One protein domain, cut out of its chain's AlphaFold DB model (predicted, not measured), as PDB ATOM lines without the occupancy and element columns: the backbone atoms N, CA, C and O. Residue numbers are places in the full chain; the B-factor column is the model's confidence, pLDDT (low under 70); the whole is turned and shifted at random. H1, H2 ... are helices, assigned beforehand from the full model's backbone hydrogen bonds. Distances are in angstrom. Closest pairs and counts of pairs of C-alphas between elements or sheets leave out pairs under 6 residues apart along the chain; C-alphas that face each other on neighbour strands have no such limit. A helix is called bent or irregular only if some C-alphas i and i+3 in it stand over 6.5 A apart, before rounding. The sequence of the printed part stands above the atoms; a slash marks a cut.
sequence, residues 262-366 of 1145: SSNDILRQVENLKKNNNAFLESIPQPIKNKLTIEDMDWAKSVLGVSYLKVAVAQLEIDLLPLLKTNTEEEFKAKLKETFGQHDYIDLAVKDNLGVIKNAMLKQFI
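AT A GLANCE: This is residues 262 to 366 of the 1145 residues of the protein "Interaptin" of Legionella moravica (UniProt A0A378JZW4). One long helix, H5, runs through the middle, and shorter helices pack round it: H1, H2 and H3 on one side, H8 crossing it, and H9 beside its later part. H7 packs on H8, H6 packs on H9 at one end of the domain, and H4 lies at the opposite end. The printed part has 105 residues with nine named helices, H1 to H9 in chain order, and no named strand; its class is all helix, and the helix packing is mostly crossed. It is compact, with a radius of gyration of the C-alphas of 14.0 A, yet elongated in outline, spanning 42 by 27 by 20 A.

IN THESE COORDINATES: Find C-alpha 263 at (-5.092, 38.630, 281.702); there H1 begins, residues 263 to 268. Next come the short helices H2, residues 270 to 273, H3, residues 277 to 281, and H4, residues 286 to 289. At C-alpha 294, (-9.864, 42.770, 256.242), H5 sets out and runs 30.9 A to residue 314; it is irregular, with C-alphas 295 and 298 7.1 A apart, and its line is a rough one. Then look for H6, residues 321 to 324, H7, residues 329 to 340 and 16.1 A long, and H8, residues 344 to 350 and 10.3 A long. H9, residues 354 to 366, runs 18.2 A to C-alpha 366 at (6.637, 23.102, 286.150).

HOW THE PARTS SIT: Start at the hub, H5, which touches five helices. Its residues 304 to 312 touch H1, closest at the C-alphas of Ile 266 and Tyr 308, 5.6 A, at a steep tilt of 57 degrees, opposite ways. Residues 301 to 308 touch H2, closest at C-alphas 273 and 301, 6.2 A; residues 294 to 298 touch H3, closest at C-alphas 277 and 297, 5.6 A. H8 touches residues 298 to 306, with C-alphas 302 and 349 closest at 4.1 A, only just about perpendicular at 71 degrees. H9 touches residues 306 to 314, with C-alphas 310 and 360 closest at 5.7 A, at a shallow tilt of 15 degrees, the same way. Farther out, H7 touches H8, closest at C-alphas 333 and 347, 6.2 A, and H6 touches H9, closest at C-alphas 324 and 358, 6.2 A. H4 touches no helix. Every O i to N i+4 pair is within hydrogen-bond range in H1, H3, H7, H8 and H9, and 14 of 17 in H5; H2, H4 and H6 are too short for such a pair.

THE WHOLE: The two C-alphas farthest apart are those of Asn 290 and Leu 321, 42.2 A. The printed part has no cut; the link from H5 to H6 is short, and the other links are tight. The mean pLDDT of the printed part is 90.5, and no printed residue is under 70.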
ATOM      1  N   SER A 262      -4.903  43.314 280.220       92.06
ATOM      2  CA  SER A 262      -4.784  42.462 281.403       92.06
ATOM      3  C   SER A 262      -5.179  41.015 281.079       92.06
ATOM      4  O   SER A 262      -5.984  40.766 280.179       92.06
ATOM      5  N   SER A 263      -4.697  40.040 281.859       88.50
ATOM      6  CA  SER A 263      -5.092  38.630 281.702       88.50
ATOM      7  C   SER A 263      -6.617  38.441 281.686       88.50
ATOM      8  O   SER A 263      -7.137  37.664 280.890       88.50
ATOM      9  N   ASN A 264      -7.350  39.185 282.522       89.62
ATOM     10  CA  ASN A 264      -8.812  39.119 282.564       89.62
ATOM     11  C   ASN A 264      -9.458  39.701 281.301       89.62
ATOM     12  O   ASN A 264     -10.447  39.155 280.813       89.62
ATOM     13  N   ASP A 265      -8.906  40.785 280.757       92.88
ATOM     14  CA  ASP A 265      -9.424  41.389 279.530       92.88
ATOM     15  C   ASP A 265      -9.128  40.518 278.311       92.88
ATOM     16  O   ASP A 265     -10.012  40.351 277.475       92.88
ATOM     17  N   ILE A 266      -7.953  39.879 278.258       94.44
ATOM     18  CA  ILE A 266      -7.611  38.867 277.249       94.44
ATOM     19  C   ILE A 266      -8.633  37.724 277.268       94.44
ATOM     20  O   ILE A 266      -9.157  37.355 276.218       94.44
ATOM     21  N   LEU A 267      -8.963  37.181 278.448       92.62
ATOM     22  CA  LEU A 267      -9.943  36.092 278.567       92.62
ATOM     23  C   LEU A 267     -11.332  36.494 278.047       92.62
ATOM     24  O   LEU A 267     -12.023  35.670 277.446       92.62
ATOM     25  N   ARG A 268     -11.726  37.764 278.209       93.81
ATOM     26  CA  ARG A 268     -12.993  38.304 277.681       93.81
ATOM     27  C   ARG A 268     -13.010  38.440 276.155       93.81
ATOM     28  O   ARG A 268     -14.092  38.495 275.577       93.81
ATOM     29  N   GLN A 269     -11.854  38.451 275.487       94.44
ATOM     30  CA  GLN A 269     -11.777  38.573 274.025       94.44
ATOM     31  C   GLN A 269     -12.148  37.291 273.265       94.44
ATOM     32  O   GLN A 269     -12.237  37.322 272.035       94.44
ATOM     33  N   VAL A 270     -12.398  36.170 273.951       93.38
ATOM     34  CA  VAL A 270     -12.726  34.893 273.291       93.38
ATOM     35  C   VAL A 270     -13.936  35.003 272.358       93.38
ATOM     36  O   VAL A 270     -13.924  34.450 271.260       93.38
ATOM     37  N   GLU A 271     -14.952  35.782 272.735       93.81
ATOM     38  CA  GLU A 271     -16.139  35.986 271.899       93.81
ATOM     39  C   GLU A 271     -15.835  36.813 270.646       93.81
ATOM     40  O   GLU A 271     -16.470  36.619 269.616       93.81
ATOM     41  N   ASN A 272     -14.830  37.693 270.689       94.00
ATOM     42  CA  ASN A 272     -14.366  38.402 269.499       94.00
ATOM     43  C   ASN A 272     -13.576  37.466 268.576       94.00
ATOM     44  O   ASN A 272     -13.826  37.458 267.373       94.00
ATOM     45  N   LEU A 273     -12.704  36.611 269.120       95.31
ATOM     46  CA  LEU A 273     -11.931  35.630 268.342       95.31
ATOM     47  C   LEU A 273     -12.810  34.637 267.562       95.31
ATOM     48  O   LEU A 273     -12.428  34.203 266.475       95.31
ATOM     49  N   LYS A 274     -13.999  34.307 268.084       93.94
ATOM     50  CA  LYS A 274     -14.985  33.426 267.430       93.94
ATOM     51  C   LYS A 274     -15.717  34.073 266.245       93.94
ATOM     52  O   LYS A 274     -16.351  33.364 265.468       93.94
ATOM     53  N   LYS A 275     -15.677  35.401 266.103       93.25
ATOM     54  CA  LYS A 275     -16.378  36.122 265.027       93.25
ATOM     55  C   LYS A 275     -15.694  35.914 263.675       93.25
ATOM     56  O   LYS A 275     -14.497  35.653 263.603       93.25
ATOM     57  N   ASN A 276     -16.429  36.099 262.576       93.50
ATOM     58  CA  ASN A 276     -15.831  36.190 261.235       93.50
ATOM     59  C   ASN A 276     -14.956  37.458 261.089       93.50
ATOM     60  O   ASN A 276     -14.995  38.340 261.944       93.50
ATOM     61  N   ASN A 277     -14.158  37.559 260.022       94.12
ATOM     62  CA  ASN A 277     -13.167  38.639 259.879       94.12
ATOM     63  C   ASN A 277     -13.789  40.044 259.848       94.12
ATOM     64  O   ASN A 277     -13.243  40.951 260.467       94.12
ATOM     65  N   ASN A 278     -14.968  40.209 259.238       93.00
ATOM     66  CA  ASN A 278     -15.706  41.477 259.263       93.00
ATOM     67  C   ASN A 278     -16.082  41.882 260.694       93.00
ATOM     68  O   ASN A 278     -15.734  42.961 261.160       93.00
ATOM     69  N   ALA A 279     -16.765  40.998 261.419       93.75
ATOM     70  CA  ALA A 279     -17.229  41.294 262.770       93.75
ATOM     71  C   ALA A 279     -16.079  41.356 263.797       93.75
ATOM     72  O   ALA A 279     -16.227  41.992 264.840       93.75
ATOM     73  N   PHE A 280     -14.938  40.721 263.510       96.06
ATOM     74  CA  PHE A 280     -13.713  40.874 264.293       96.06
ATOM     75  C   PHE A 280     -13.066  42.244 264.070       96.06
ATOM     76  O   PHE A 280     -12.733  42.907 265.051       96.06
ATOM     77  N   LEU A 281     -12.971  42.717 262.821       94.38
ATOM     78  CA  LEU A 281     -12.479  44.062 262.502       94.38
ATOM     79  C   LEU A 281     -13.294  45.147 263.225       94.38
ATOM     80  O   LEU A 281     -12.725  46.098 263.751       94.38
ATOM     81  N   GLU A 282     -14.614  44.970 263.321       93.88
ATOM     82  CA  GLU A 282     -15.506  45.865 264.077       93.88
ATOM     83  C   GLU A 282     -15.259  45.866 265.596       93.88
ATOM     84  O   GLU A 282     -15.674  46.795 266.285       93.88
ATOM     85  N   SER A 283     -14.584  44.848 266.138       93.38
ATOM     86  CA  SER A 283     -14.228  44.789 267.563       93.38
ATOM     87  C   SER A 283     -12.901  45.477 267.899       93.38
ATOM     88  O   SER A 283     -12.614  45.703 269.075       93.38
ATOM     89  N   ILE A 284     -12.097  45.819 266.886       94.12
ATOM     90  CA  ILE A 284     -10.804  46.488 267.060       94.12
ATOM     91  C   ILE A 284     -11.033  47.977 267.369       94.12
ATOM     92  O   ILE A 284     -11.868  48.610 266.718       94.12
ATOM     93  N   PRO A 285     -10.280  48.579 268.316       93.88
ATOM     94  CA  PRO A 285     -10.371  50.010 268.597       93.88
ATOM     95  C   PRO A 285     -10.249  50.874 267.335       93.88
ATOM     96  O   PRO A 285      -9.334  50.690 266.530       93.88
ATOM     97  N   GLN A 286     -11.137  51.864 267.194       92.31
ATOM     98  CA  GLN A 286     -11.261  52.691 265.986       92.31
ATOM     99  C   GLN A 286      -9.936  53.290 265.460       92.31
ATOM    100  O   GLN A 286      -9.727  53.244 264.246       92.31
ATOM    101  N   PRO A 287      -9.018  53.816 266.305       90.56
ATOM    102  CA  PRO A 287      -7.751  54.375 265.820       90.56
ATOM    103  C   PRO A 287      -6.880  53.357 265.071       90.56
ATOM    104  O   PRO A 287      -6.228  53.710 264.092       90.56
ATOM    105  N   ILE A 288      -6.915  52.098 265.514       93.38
ATOM    106  CA  ILE A 288      -6.161  50.985 264.931       93.38
ATOM    107  C   ILE A 288      -6.915  50.434 263.719       93.38
ATOM    108  O   ILE A 288      -6.327  50.202 262.666       93.38
ATOM    109  N   LYS A 289      -8.243  50.286 263.842       92.75
ATOM    110  CA  LYS A 289      -9.129  49.808 262.774       92.75
ATOM    111  C   LYS A 289      -8.966  50.616 261.484       92.75
ATOM    112  O   LYS A 289      -8.889  50.027 260.417       92.75
ATOM    113  N   ASN A 290      -8.856  51.944 261.579       90.19
ATOM    114  CA  ASN A 290      -8.699  52.832 260.417       90.19
ATOM    115  C   ASN A 290      -7.410  52.587 259.607       90.19
ATOM    116  O   ASN A 290      -7.295  53.081 258.490       90.19
ATOM    117  N   LYS A 291      -6.443  51.865 260.178       91.62
ATOM    118  CA  LYS A 291      -5.137  51.560 259.584       91.62
ATOM    119  C   LYS A 291      -5.000  50.095 259.169       91.62
ATOM    120  O   LYS A 291      -3.967  49.706 258.635       91.62
ATOM    121  N   LEU A 292      -6.001  49.266 259.451       91.69
ATOM    122  CA  LEU A 292      -6.004  47.845 259.128       91.69
ATOM    123  C   LEU A 292      -7.078  47.541 258.090       91.69
ATOM    124  O   LEU A 292      -8.081  48.240 257.963       91.69
ATOM    125  N   THR A 293      -6.868  46.455 257.361       89.81
ATOM    126  CA  THR A 293      -7.793  45.963 256.345       89.81
ATOM    127  C   THR A 293      -8.316  44.588 256.732       89.81
ATOM    128  O   THR A 293      -7.822  43.938 257.656       89.81
ATOM    129  N   ILE A 294      -9.323  44.107 256.005       91.12
ATOM    130  CA  ILE A 294      -9.864  42.770 256.242       91.12
ATOM    131  C   ILE A 294      -8.839  41.652 256.005       91.12
ATOM    132  O   ILE A 294      -8.916  40.610 256.654       91.12
ATOM    133  N   GLU A 295      -7.858  41.884 255.130       90.12
ATOM    134  CA  GLU A 295      -6.785  40.935 254.812       90.12
ATOM    135  C   GLU A 295      -5.851  40.692 256.009       90.12
ATOM    136  O   GLU A 295      -5.192  39.658 256.092       90.12
ATOM    137  N   ASP A 296      -5.842  41.596 256.992       92.00
ATOM    138  CA  ASP A 296      -5.018  41.471 258.198       92.00
ATOM    139  C   ASP A 296      -5.678  40.669 259.310       92.00
ATOM    140  O   ASP A 296      -5.037  40.376 260.320       92.00
ATOM    141  N   MET A 297      -6.963  40.345 259.178       94.12
ATOM    142  CA  MET A 297      -7.740  39.813 260.297       94.12
ATOM    143  C   MET A 297      -7.290  38.420 260.721       94.12
ATOM    144  O   MET A 297      -7.340  38.121 261.910       94.12
ATOM    145  N   ASP A 298      -6.760  37.609 259.809       94.25
ATOM    146  CA  ASP A 298      -6.181  36.308 260.159       94.25
ATOM    147  C   ASP A 298      -4.912  36.469 261.007       94.25
ATOM    148  O   ASP A 298      -4.737  35.791 262.022       94.25
ATOM    149  N   TRP A 299      -4.054  37.429 260.645       94.19
ATOM    150  CA  TRP A 299      -2.875  37.792 261.432       94.19
ATOM    151  C   TRP A 299      -3.271  38.372 262.797       94.19
ATOM    152  O   TRP A 299      -2.743  37.951 263.825       94.19
ATOM    153  N   ALA A 300      -4.235  39.292 262.835       95.06
ATOM    154  CA  ALA A 300      -4.683  39.926 264.072       95.06
ATOM    155  C   ALA A 300      -5.328  38.901 265.028       95.06
ATOM    156  O   ALA A 300      -5.039  38.888 266.228       95.06
ATOM    157  N   LYS A 301      -6.133  37.975 264.492       95.50
ATOM    158  CA  LYS A 301      -6.666  36.829 265.241       95.50
ATOM    159  C   LYS A 301      -5.575  35.887 265.726       95.50
ATOM    160  O   LYS A 301      -5.696  35.385 266.837       95.50
ATOM    161  N   SER A 302      -4.518  35.666 264.946       95.12
ATOM    162  CA  SER A 302      -3.357  34.892 265.396       95.12
ATOM    163  C   SER A 302      -2.690  35.555 266.609       95.12
ATOM    164  O   SER A 302      -2.551  34.919 267.652       95.12
ATOM    165  N   VAL A 303      -2.384  36.859 266.540       95.31
ATOM    166  CA  VAL A 303      -1.745  37.617 267.638       95.31
ATOM    167  C   VAL A 303      -2.580  37.583 268.924       95.31
ATOM    168  O   VAL A 303      -2.071  37.256 270.004       95.31
ATOM    169  N   LEU A 304      -3.873  37.900 268.823       96.25
ATOM    170  CA  LEU A 304      -4.773  37.892 269.975       96.25
ATOM    171  C   LEU A 304      -5.057  36.464 270.465       96.25
ATOM    172  O   LEU A 304      -5.089  36.226 271.670       96.25
ATOM    173  N   GLY A 305      -5.199  35.504 269.552       96.00
ATOM    174  CA  GLY A 305      -5.430  34.094 269.851       96.00
ATOM    175  C   GLY A 305      -4.259  33.442 270.587       96.00
ATOM    176  O   GLY A 305      -4.483  32.728 271.561       96.00
ATOM    177  N   VAL A 306      -3.011  33.743 270.209       95.25
ATOM    178  CA  VAL A 306      -1.813  33.304 270.948       95.25
ATOM    179  C   VAL A 306      -1.848  33.836 272.379       95.25
ATOM    180  O   VAL A 306      -1.604  33.087 273.325       95.25
ATOM    181  N   SER A 307      -2.157  35.122 272.550       94.19
ATOM    182  CA  SER A 307      -2.233  35.754 273.873       94.19
ATOM    183  C   SER A 307      -3.359  35.156 274.715       94.19
ATOM    184  O   SER A 307      -3.141  34.818 275.879       94.19
ATOM    185  N   TYR A 308      -4.522  34.915 274.106       95.06
ATOM    186  CA  TYR A 308      -5.637  34.214 274.732       95.06
ATOM    187  C   TYR A 308      -5.248  32.812 275.196       95.06
ATOM    188  O   TYR A 308      -5.396  32.513 276.377       95.06
ATOM    189  N   LEU A 309      -4.688  31.973 274.321       93.12
ATOM    190  CA  LEU A 309      -4.322  30.596 274.667       93.12
ATOM    191  C   LEU A 309      -3.273  30.541 275.788       93.12
ATOM    192  O   LEU A 309      -3.376  29.691 276.672       93.12
ATOM    193  N   LYS A 310      -2.305  31.468 275.819       90.19
ATOM    194  CA  LYS A 310      -1.325  31.564 276.917       90.19
ATOM    195  C   LYS A 310      -1.989  31.777 278.279       90.19
ATOM    196  O   LYS A 310      -1.582  31.149 279.254       90.19
ATOM    197  N   VAL A 311      -2.986  32.661 278.347       89.69
ATOM    198  CA  VAL A 311      -3.690  32.989 279.596       89.69
ATOM    199  C   VAL A 311      -4.731  31.925 279.938       89.69
ATOM    200  O   VAL A 311      -4.821  31.500 281.086       89.69
ATOM    201  N   ALA A 312      -5.491  31.458 278.949       88.69
ATOM    202  CA  ALA A 312      -6.561  30.488 279.133       88.69
ATOM    203  C   ALA A 312      -6.035  29.152 279.663       88.69
ATOM    204  O   ALA A 312      -6.634  28.580 280.568       88.69
ATOM    205  N   VAL A 313      -4.874  28.691 279.184       83.81
ATOM    206  CA  VAL A 313      -4.278  27.441 279.680       83.81
ATOM    207  C   VAL A 313      -3.851  27.541 281.146       83.81
ATOM    208  O   VAL A 313      -3.943  26.555 281.871       83.81
ATOM    209  N   ALA A 314      -3.449  28.724 281.618       74.75
ATOM    210  CA  ALA A 314      -3.109  28.932 283.026       74.75
ATOM    211  C   ALA A 314      -4.308  28.784 283.979       74.75
ATOM    212  O   ALA A 314      -4.108  28.573 285.168       74.75
ATOM    213  N   GLN A 315      -5.537  28.883 283.467       79.25
ATOM    214  CA  GLN A 315      -6.767  28.735 284.251       79.25
ATOM    215  C   GLN A 315      -7.306  27.298 284.254       79.25
ATOM    216  O   GLN A 315      -8.310  27.018 284.903       79.25
ATOM    217  N   LEU A 316      -6.682  26.380 283.510       75.56
ATOM    218  CA  LEU A 316      -7.169  25.011 283.409       75.56
ATOM    219  C   LEU A 316      -6.671  24.145 284.574       75.56
ATOM    220  O   LEU A 316      -5.471  23.963 284.776       75.56
ATOM    221  N   GLU A 317      -7.604  23.488 285.261       70.50
ATOM    222  CA  GLU A 317      -7.299  22.455 286.262       70.50
ATOM    223  C   GLU A 317      -6.982  21.077 285.639       70.50
ATOM    224  O   GLU A 317      -6.747  20.104 286.350       70.50
ATOM    225  N   ILE A 318      -6.940  20.970 284.305       74.00
ATOM    226  CA  ILE A 318      -6.704  19.702 283.594       74.00
ATOM    227  C   ILE A 318      -5.219  19.320 283.552       74.00
ATOM    228  O   ILE A 318      -4.331  20.165 283.703       74.00
ATOM    229  N   ASP A 319      -4.928  18.043 283.288       81.62
ATOM    230  CA  ASP A 319      -3.574  17.582 282.974       81.62
ATOM    231  C   ASP A 319      -3.104  18.159 281.626       81.62
ATOM    232  O   ASP A 319      -3.713  17.913 280.585       81.62
ATOM    233  N   LEU A 320      -2.017  18.939 281.646       85.88
ATOM    234  CA  LEU A 320      -1.420  19.569 280.460       85.88
ATOM    235  C   LEU A 320      -0.446  18.638 279.728       85.88
ATOM    236  O   LEU A 320      -0.080  18.897 278.578       85.88
ATOM    237  N   LEU A 321      -0.025  17.542 280.366       87.75
ATOM    238  CA  LEU A 321       0.926  16.594 279.795       87.75
ATOM    239  C   LEU A 321       0.479  16.035 278.428       87.75
ATOM    240  O   LEU A 321       1.316  15.956 277.525       87.75
ATOM    241  N   PRO A 322      -0.809  15.704 278.195       88.50
ATOM    242  CA  PRO A 322      -1.274  15.230 276.899       88.50
ATOM    243  C   PRO A 322      -1.145  16.265 275.768       88.50
ATOM    244  O   PRO A 322      -1.023  15.845 274.618       88.50
ATOM    245  N   LEU A 323      -1.189  17.571 276.066       88.81
ATOM    246  CA  LEU A 323      -0.977  18.665 275.103       88.81
ATOM    247  C   LEU A 323       0.514  18.893 274.832       88.81
ATOM    248  O   LEU A 323       0.920  19.115 273.693       88.81
ATOM    249  N   LEU A 324       1.353  18.790 275.864       90.25
ATOM    250  CA  LEU A 324       2.804  18.940 275.730       90.25
ATOM    251  C   LEU A 324       3.433  17.810 274.891       90.25
ATOM    252  O   LEU A 324       4.379  18.066 274.144       90.25
ATOM    253  N   LYS A 325       2.863  16.598 274.960       89.38
ATOM    254  CA  LYS A 325       3.307  15.380 274.252       89.38
ATOM    255  C   LYS A 325       3.016  15.326 272.746       89.38
ATOM    256  O   LYS A 325       3.435  14.378 272.092       89.38
ATOM    257  N   THR A 326       2.262  16.269 272.183       89.19
ATOM    258  CA  THR A 326       1.911  16.199 270.752       89.19
ATOM    259  C   THR A 326       3.150  16.338 269.868       89.19
ATOM    260  O   THR A 326       4.030  17.154 270.157       89.19
ATOM    261  N   ASN A 327       3.226  15.566 268.786       83.44
ATOM    262  CA  ASN A 327       4.391  15.553 267.900       83.44
ATOM    263  C   ASN A 327       4.270  16.565 266.760       83.44
ATOM    264  O   ASN A 327       5.280  17.056 266.259       83.44
ATOM    265  N   THR A 328       3.041  16.876 266.347       86.06
ATOM    266  CA  THR A 328       2.765  17.723 265.182       86.06
ATOM    267  C   THR A 328       1.873  18.909 265.533       86.06
ATOM    268  O   THR A 328       1.174  18.921 266.552       86.06
ATOM    269  N   GLU A 329       1.900  19.927 264.670       89.81
ATOM    270  CA  GLU A 329       1.018  21.090 264.773       89.81
ATOM    271  C   GLU A 329      -0.464  20.682 264.712       89.81
ATOM    272  O   GLU A 329      -1.270  21.166 265.503       89.81
ATOM    273  N   GLU A 330      -0.810  19.728 263.843       91.81
ATOM    274  CA  GLU A 330      -2.187  19.253 263.655       91.81
ATOM    275  C   GLU A 330      -2.720  18.467 264.859       91.81
ATOM    276  O   GLU A 330      -3.833  18.718 265.320       91.81
ATOM    277  N   GLU A 331      -1.906  17.584 265.449       91.62
ATOM    278  CA  GLU A 331      -2.263  16.909 266.706       91.62
ATOM    279  C   GLU A 331      -2.502  17.917 267.838       91.62
ATOM    280  O   GLU A 331      -3.412  17.751 268.654       91.62
ATOM    281  N   PHE A 332      -1.688  18.974 267.898       91.88
ATOM    282  CA  PHE A 332      -1.824  20.019 268.908       91.88
ATOM    283  C   PHE A 332      -3.096  20.851 268.719       91.88
ATOM    284  O   PHE A 332      -3.822  21.071 269.690       91.88
ATOM    285  N   LYS A 333      -3.405  21.258 267.479       93.81
ATOM    286  CA  LYS A 333      -4.651  21.964 267.133       93.81
ATOM    287  C   LYS A 333      -5.878  21.141 267.504       93.81
ATOM    288  O   LYS A 333      -6.765  21.662 268.176       93.81
ATOM    289  N   ALA A 334      -5.916  19.862 267.120       92.50
ATOM    290  CA  ALA A 334      -7.042  18.974 267.410       92.50
ATOM    291  C   ALA A 334      -7.336  18.913 268.917       92.50
ATOM    292  O   ALA A 334      -8.470  19.107 269.350       92.50
ATOM    293  N   LYS A 335      -6.288  18.759 269.728       91.06
ATOM    294  CA  LYS A 335      -6.409  18.645 271.183       91.06
ATOM    295  C   LYS A 335      -6.760  19.963 271.873       91.06
ATOM    296  O   LYS A 335      -7.498  19.983 272.860       91.06
ATOM    297  N   LEU A 336      -6.282  21.089 271.342       91.25
ATOM    298  CA  LEU A 336      -6.746  22.400 271.790       91.25
ATOM    299  C   LEU A 336      -8.217  22.628 271.458       91.25
ATOM    300  O   LEU A 336      -8.934  23.163 272.297       91.25
ATOM    301  N   LYS A 337      -8.685  22.179 270.293       93.06
ATOM    302  CA  LYS A 337     -10.101  22.250 269.910       93.06
ATOM    303  C   LYS A 337     -10.990  21.339 270.762       93.06
ATOM    304  O   LYS A 337     -12.120  21.711 271.060       93.06
ATOM    305  N   GLU A 338     -10.486  20.192 271.222       90.38
ATOM    306  CA  GLU A 338     -11.159  19.377 272.248       90.38
ATOM    307  C   GLU A 338     -11.292  20.130 273.583       90.38
ATOM    308  O   GLU A 338     -12.309  20.011 274.258       90.38
ATOM    309  N   THR A 339     -10.284  20.929 273.949       87.69
ATOM    310  CA  THR A 339     -10.230  21.631 275.242       87.69
ATOM    311  C   THR A 339     -11.026  22.942 275.248       87.69
ATOM    312  O   THR A 339     -11.723  23.241 276.214       87.69
ATOM    313  N   PHE A 340     -10.926  23.736 274.180       88.44
ATOM    314  CA  PHE A 340     -11.461  25.102 274.090       88.44
ATOM    315  C   PHE A 340     -12.623  25.256 273.093       88.44
ATOM    316  O   PHE A 340     -13.143  26.362 272.927       88.44
ATOM    317  N   GLY A 341     -13.042  24.168 272.440       88.38
ATOM    318  CA  GLY A 341     -14.085  24.159 271.416       88.38
ATOM    319  C   GLY A 341     -13.545  24.254 269.984       88.38
ATOM    320  O   GLY A 341     -12.433  24.716 269.729       88.38
ATOM    321  N   GLN A 342     -14.358  23.806 269.024       92.19
ATOM    322  CA  GLN A 342     -14.019  23.767 267.599       92.19
ATOM    323  C   GLN A 342     -14.102  25.175 266.984       92.19
ATOM    324  O   GLN A 342     -15.162  25.594 266.520       92.19
ATOM    325  N   HIS A 343     -12.992  25.920 267.012       92.69
ATOM    326  CA  HIS A 343     -12.930  27.303 266.532       92.69
ATOM    327  C   HIS A 343     -11.690  27.586 265.669       92.69
ATOM    328  O   HIS A 343     -10.575  27.211 266.032       92.69
ATOM    329  N   ASP A 344     -11.879  28.328 264.574       90.94
ATOM    330  CA  ASP A 344     -10.845  28.610 263.561       90.94
ATOM    331  C   ASP A 344      -9.677  29.457 264.091       90.94
ATOM    332  O   ASP A 344      -8.545  29.336 263.625       90.94
ATOM    333  N   TYR A 345      -9.914  30.298 265.108       93.44
ATOM    334  CA  TYR A 345      -8.847  31.117 265.694       93.44
ATOM    335  C   TYR A 345      -7.726  30.265 266.303       93.44
ATOM    336  O   TYR A 345      -6.597  30.737 266.401       93.44
ATOM    337  N   ILE A 346      -8.019  29.020 266.703       95.06
ATOM    338  CA  ILE A 346      -7.018  28.090 267.239       95.06
ATOM    339  C   ILE A 346      -6.027  27.712 266.137       95.06
ATOM    340  O   ILE A 346      -4.825  27.695 266.385       95.06
ATOM    341  N   ASP A 347      -6.501  27.479 264.912       94.31
ATOM    342  CA  ASP A 347      -5.623  27.140 263.790       94.31
ATOM    343  C   ASP A 347      -4.697  28.310 263.452       94.31
ATOM    344  O   ASP A 347      -3.490  28.122 263.293       94.31
ATOM    345  N   LEU A 348      -5.254  29.526 263.425       94.19
ATOM    346  CA  LEU A 348      -4.511  30.766 263.192       94.19
ATOM    347  C   LEU A 348      -3.493  31.051 264.303       94.19
ATOM    348  O   LEU A 348      -2.380  31.489 264.022       94.19
ATOM    349  N   ALA A 349      -3.867  30.816 265.563       94.19
ATOM    350  CA  ALA A 349      -3.009  31.061 266.715       94.19
ATOM    351  C   ALA A 349      -1.878  30.039 266.839       94.19
ATOM    352  O   ALA A 349      -0.821  30.376 267.352       94.19
ATOM    353  N   VAL A 350      -2.085  28.791 266.414       92.88
ATOM    354  CA  VAL A 350      -1.058  27.747 266.513       92.88
ATOM    355  C   VAL A 350      -0.051  27.831 265.368       92.88
ATOM    356  O   VAL A 350       1.133  27.566 265.601       92.88
ATOM    357  N   LYS A 351      -0.494  28.226 264.169       91.50
ATOM    358  CA  LYS A 351       0.365  28.375 262.990       91.50
ATOM    359  C   LYS A 351       1.592  29.231 263.319       91.50
ATOM    360  O   LYS A 351       1.456  30.344 263.827       91.50
ATOM    361  N   ASP A 352       2.780  28.675 263.090       86.62
ATOM    362  CA  ASP A 352       4.094  29.283 263.372       86.62
ATOM    363  C   ASP A 352       4.364  29.637 264.858       86.62
ATOM    364  O   ASP A 352       5.396  30.216 265.196       86.62
ATOM    365  N   ASN A 353       3.469  29.260 265.779       88.69
ATOM    366  CA  ASN A 353       3.489  29.659 267.195       88.69
ATOM    367  C   ASN A 353       3.415  28.472 268.174       88.69
ATOM    368  O   ASN A 353       3.353  28.668 269.394       88.69
ATOM    369  N   LEU A 354       3.473  27.234 267.673       88.50
ATOM    370  CA  LEU A 354       3.416  25.999 268.464       88.50
ATOM    371  C   LEU A 354       4.352  26.023 269.687       88.50
ATOM    372  O   LEU A 354       3.909  25.800 270.815       88.50
ATOM    373  N   GLY A 355       5.640  26.327 269.480       86.38
ATOM    374  CA  GLY A 355       6.638  26.356 270.556       86.38
ATOM    375  C   GLY A 355       6.365  27.440 271.604       86.38
ATOM    376  O   GLY A 355       6.563  27.216 272.797       86.38
ATOM    377  N   VAL A 356       5.833  28.591 271.181       86.12
ATOM    378  CA  VAL A 356       5.485  29.712 272.068       86.12
ATOM    379  C   VAL A 356       4.337  29.330 273.002       86.12
ATOM    380  O   VAL A 356       4.406  29.596 274.204       86.12
ATOM    381  N   ILE A 357       3.297  28.687 272.463       89.19
ATOM    382  CA  ILE A 357       2.145  28.235 273.248       89.19
ATOM    383  C   ILE A 357       2.571  27.091 274.173       89.19
ATOM    384  O   ILE A 357       2.339  27.178 275.378       89.19
ATOM    385  N   LYS A 358       3.270  26.068 273.659       89.56
ATOM    386  CA  LYS A 358       3.776  24.954 274.481       89.56
ATOM    387  C   LYS A 358       4.676  25.423 275.621       89.56
ATOM    388  O   LYS A 358       4.549  24.915 276.729       89.56
ATOM    389  N   ASN A 359       5.519  26.433 275.406       86.38
ATOM    390  CA  ASN A 359       6.343  27.007 276.470       86.38
ATOM    391  C   ASN A 359       5.507  27.691 277.569       86.38
ATOM    392  O   ASN A 359       5.832  27.577 278.748       86.38
ATOM    393  N   ALA A 360       4.403  28.359 277.222       85.56
ATOM    394  CA  ALA A 360       3.489  28.901 278.229       85.56
ATOM    395  C   ALA A 360       2.799  27.786 279.037       85.56
ATOM    396  O   ALA A 360       2.725  27.877 280.261       85.56
ATOM    397  N   MET A 361       2.382  26.702 278.375       88.31
ATOM    398  CA  MET A 361       1.843  25.515 279.053       88.31
ATOM    399  C   MET A 361       2.889  24.851 279.954       88.31
ATOM    400  O   MET A 361       2.580  24.430 281.065       88.31
ATOM    401  N   LEU A 362       4.145  24.800 279.506       89.00
ATOM    402  CA  LEU A 362       5.254  24.245 280.272       89.00
ATOM    403  C   LEU A 362       5.451  24.997 281.586       89.00
ATOM    404  O   LEU A 362       5.618  24.361 282.620       89.00
ATOM    405  N   LYS A 363       5.369  26.335 281.573       84.62
ATOM    406  CA  LYS A 363       5.461  27.153 282.795       84.62
ATOM    407  C   LYS A 363       4.395  26.781 283.832       84.62
ATOM    408  O   LYS A 363       4.696  26.791 285.020       84.62
ATOM    409  N   GLN A 364       3.199  26.393 283.388       84.12
ATOM    410  CA  GLN A 364       2.111  25.911 284.251       84.12
ATOM    411  C   GLN A 364       2.283  24.446 284.679       84.12
ATOM    412  O   GLN A 364       1.779  24.026 285.717       84.12
ATOM    413  N   PHE A 365       3.023  23.660 283.897       87.69
ATOM    414  CA  PHE A 365       3.362  22.281 284.228       87.69
ATOM    415  C   PHE A 365       4.503  22.173 285.252       87.69
ATOM    416  O   PHE A 365       4.463  21.288 286.101       87.69
ATOM    417  N   ILE A 366       5.490  23.081 285.221       89.31
ATOM    418  CA  ILE A 366       6.637  23.102 286.150       89.31
ATOM    419  C   ILE A 366       6.228  22.951 287.630       89.31
ATOM    420  O   ILE A 366       6.803  22.079 288.278       89.31
TER     421      ILE A 366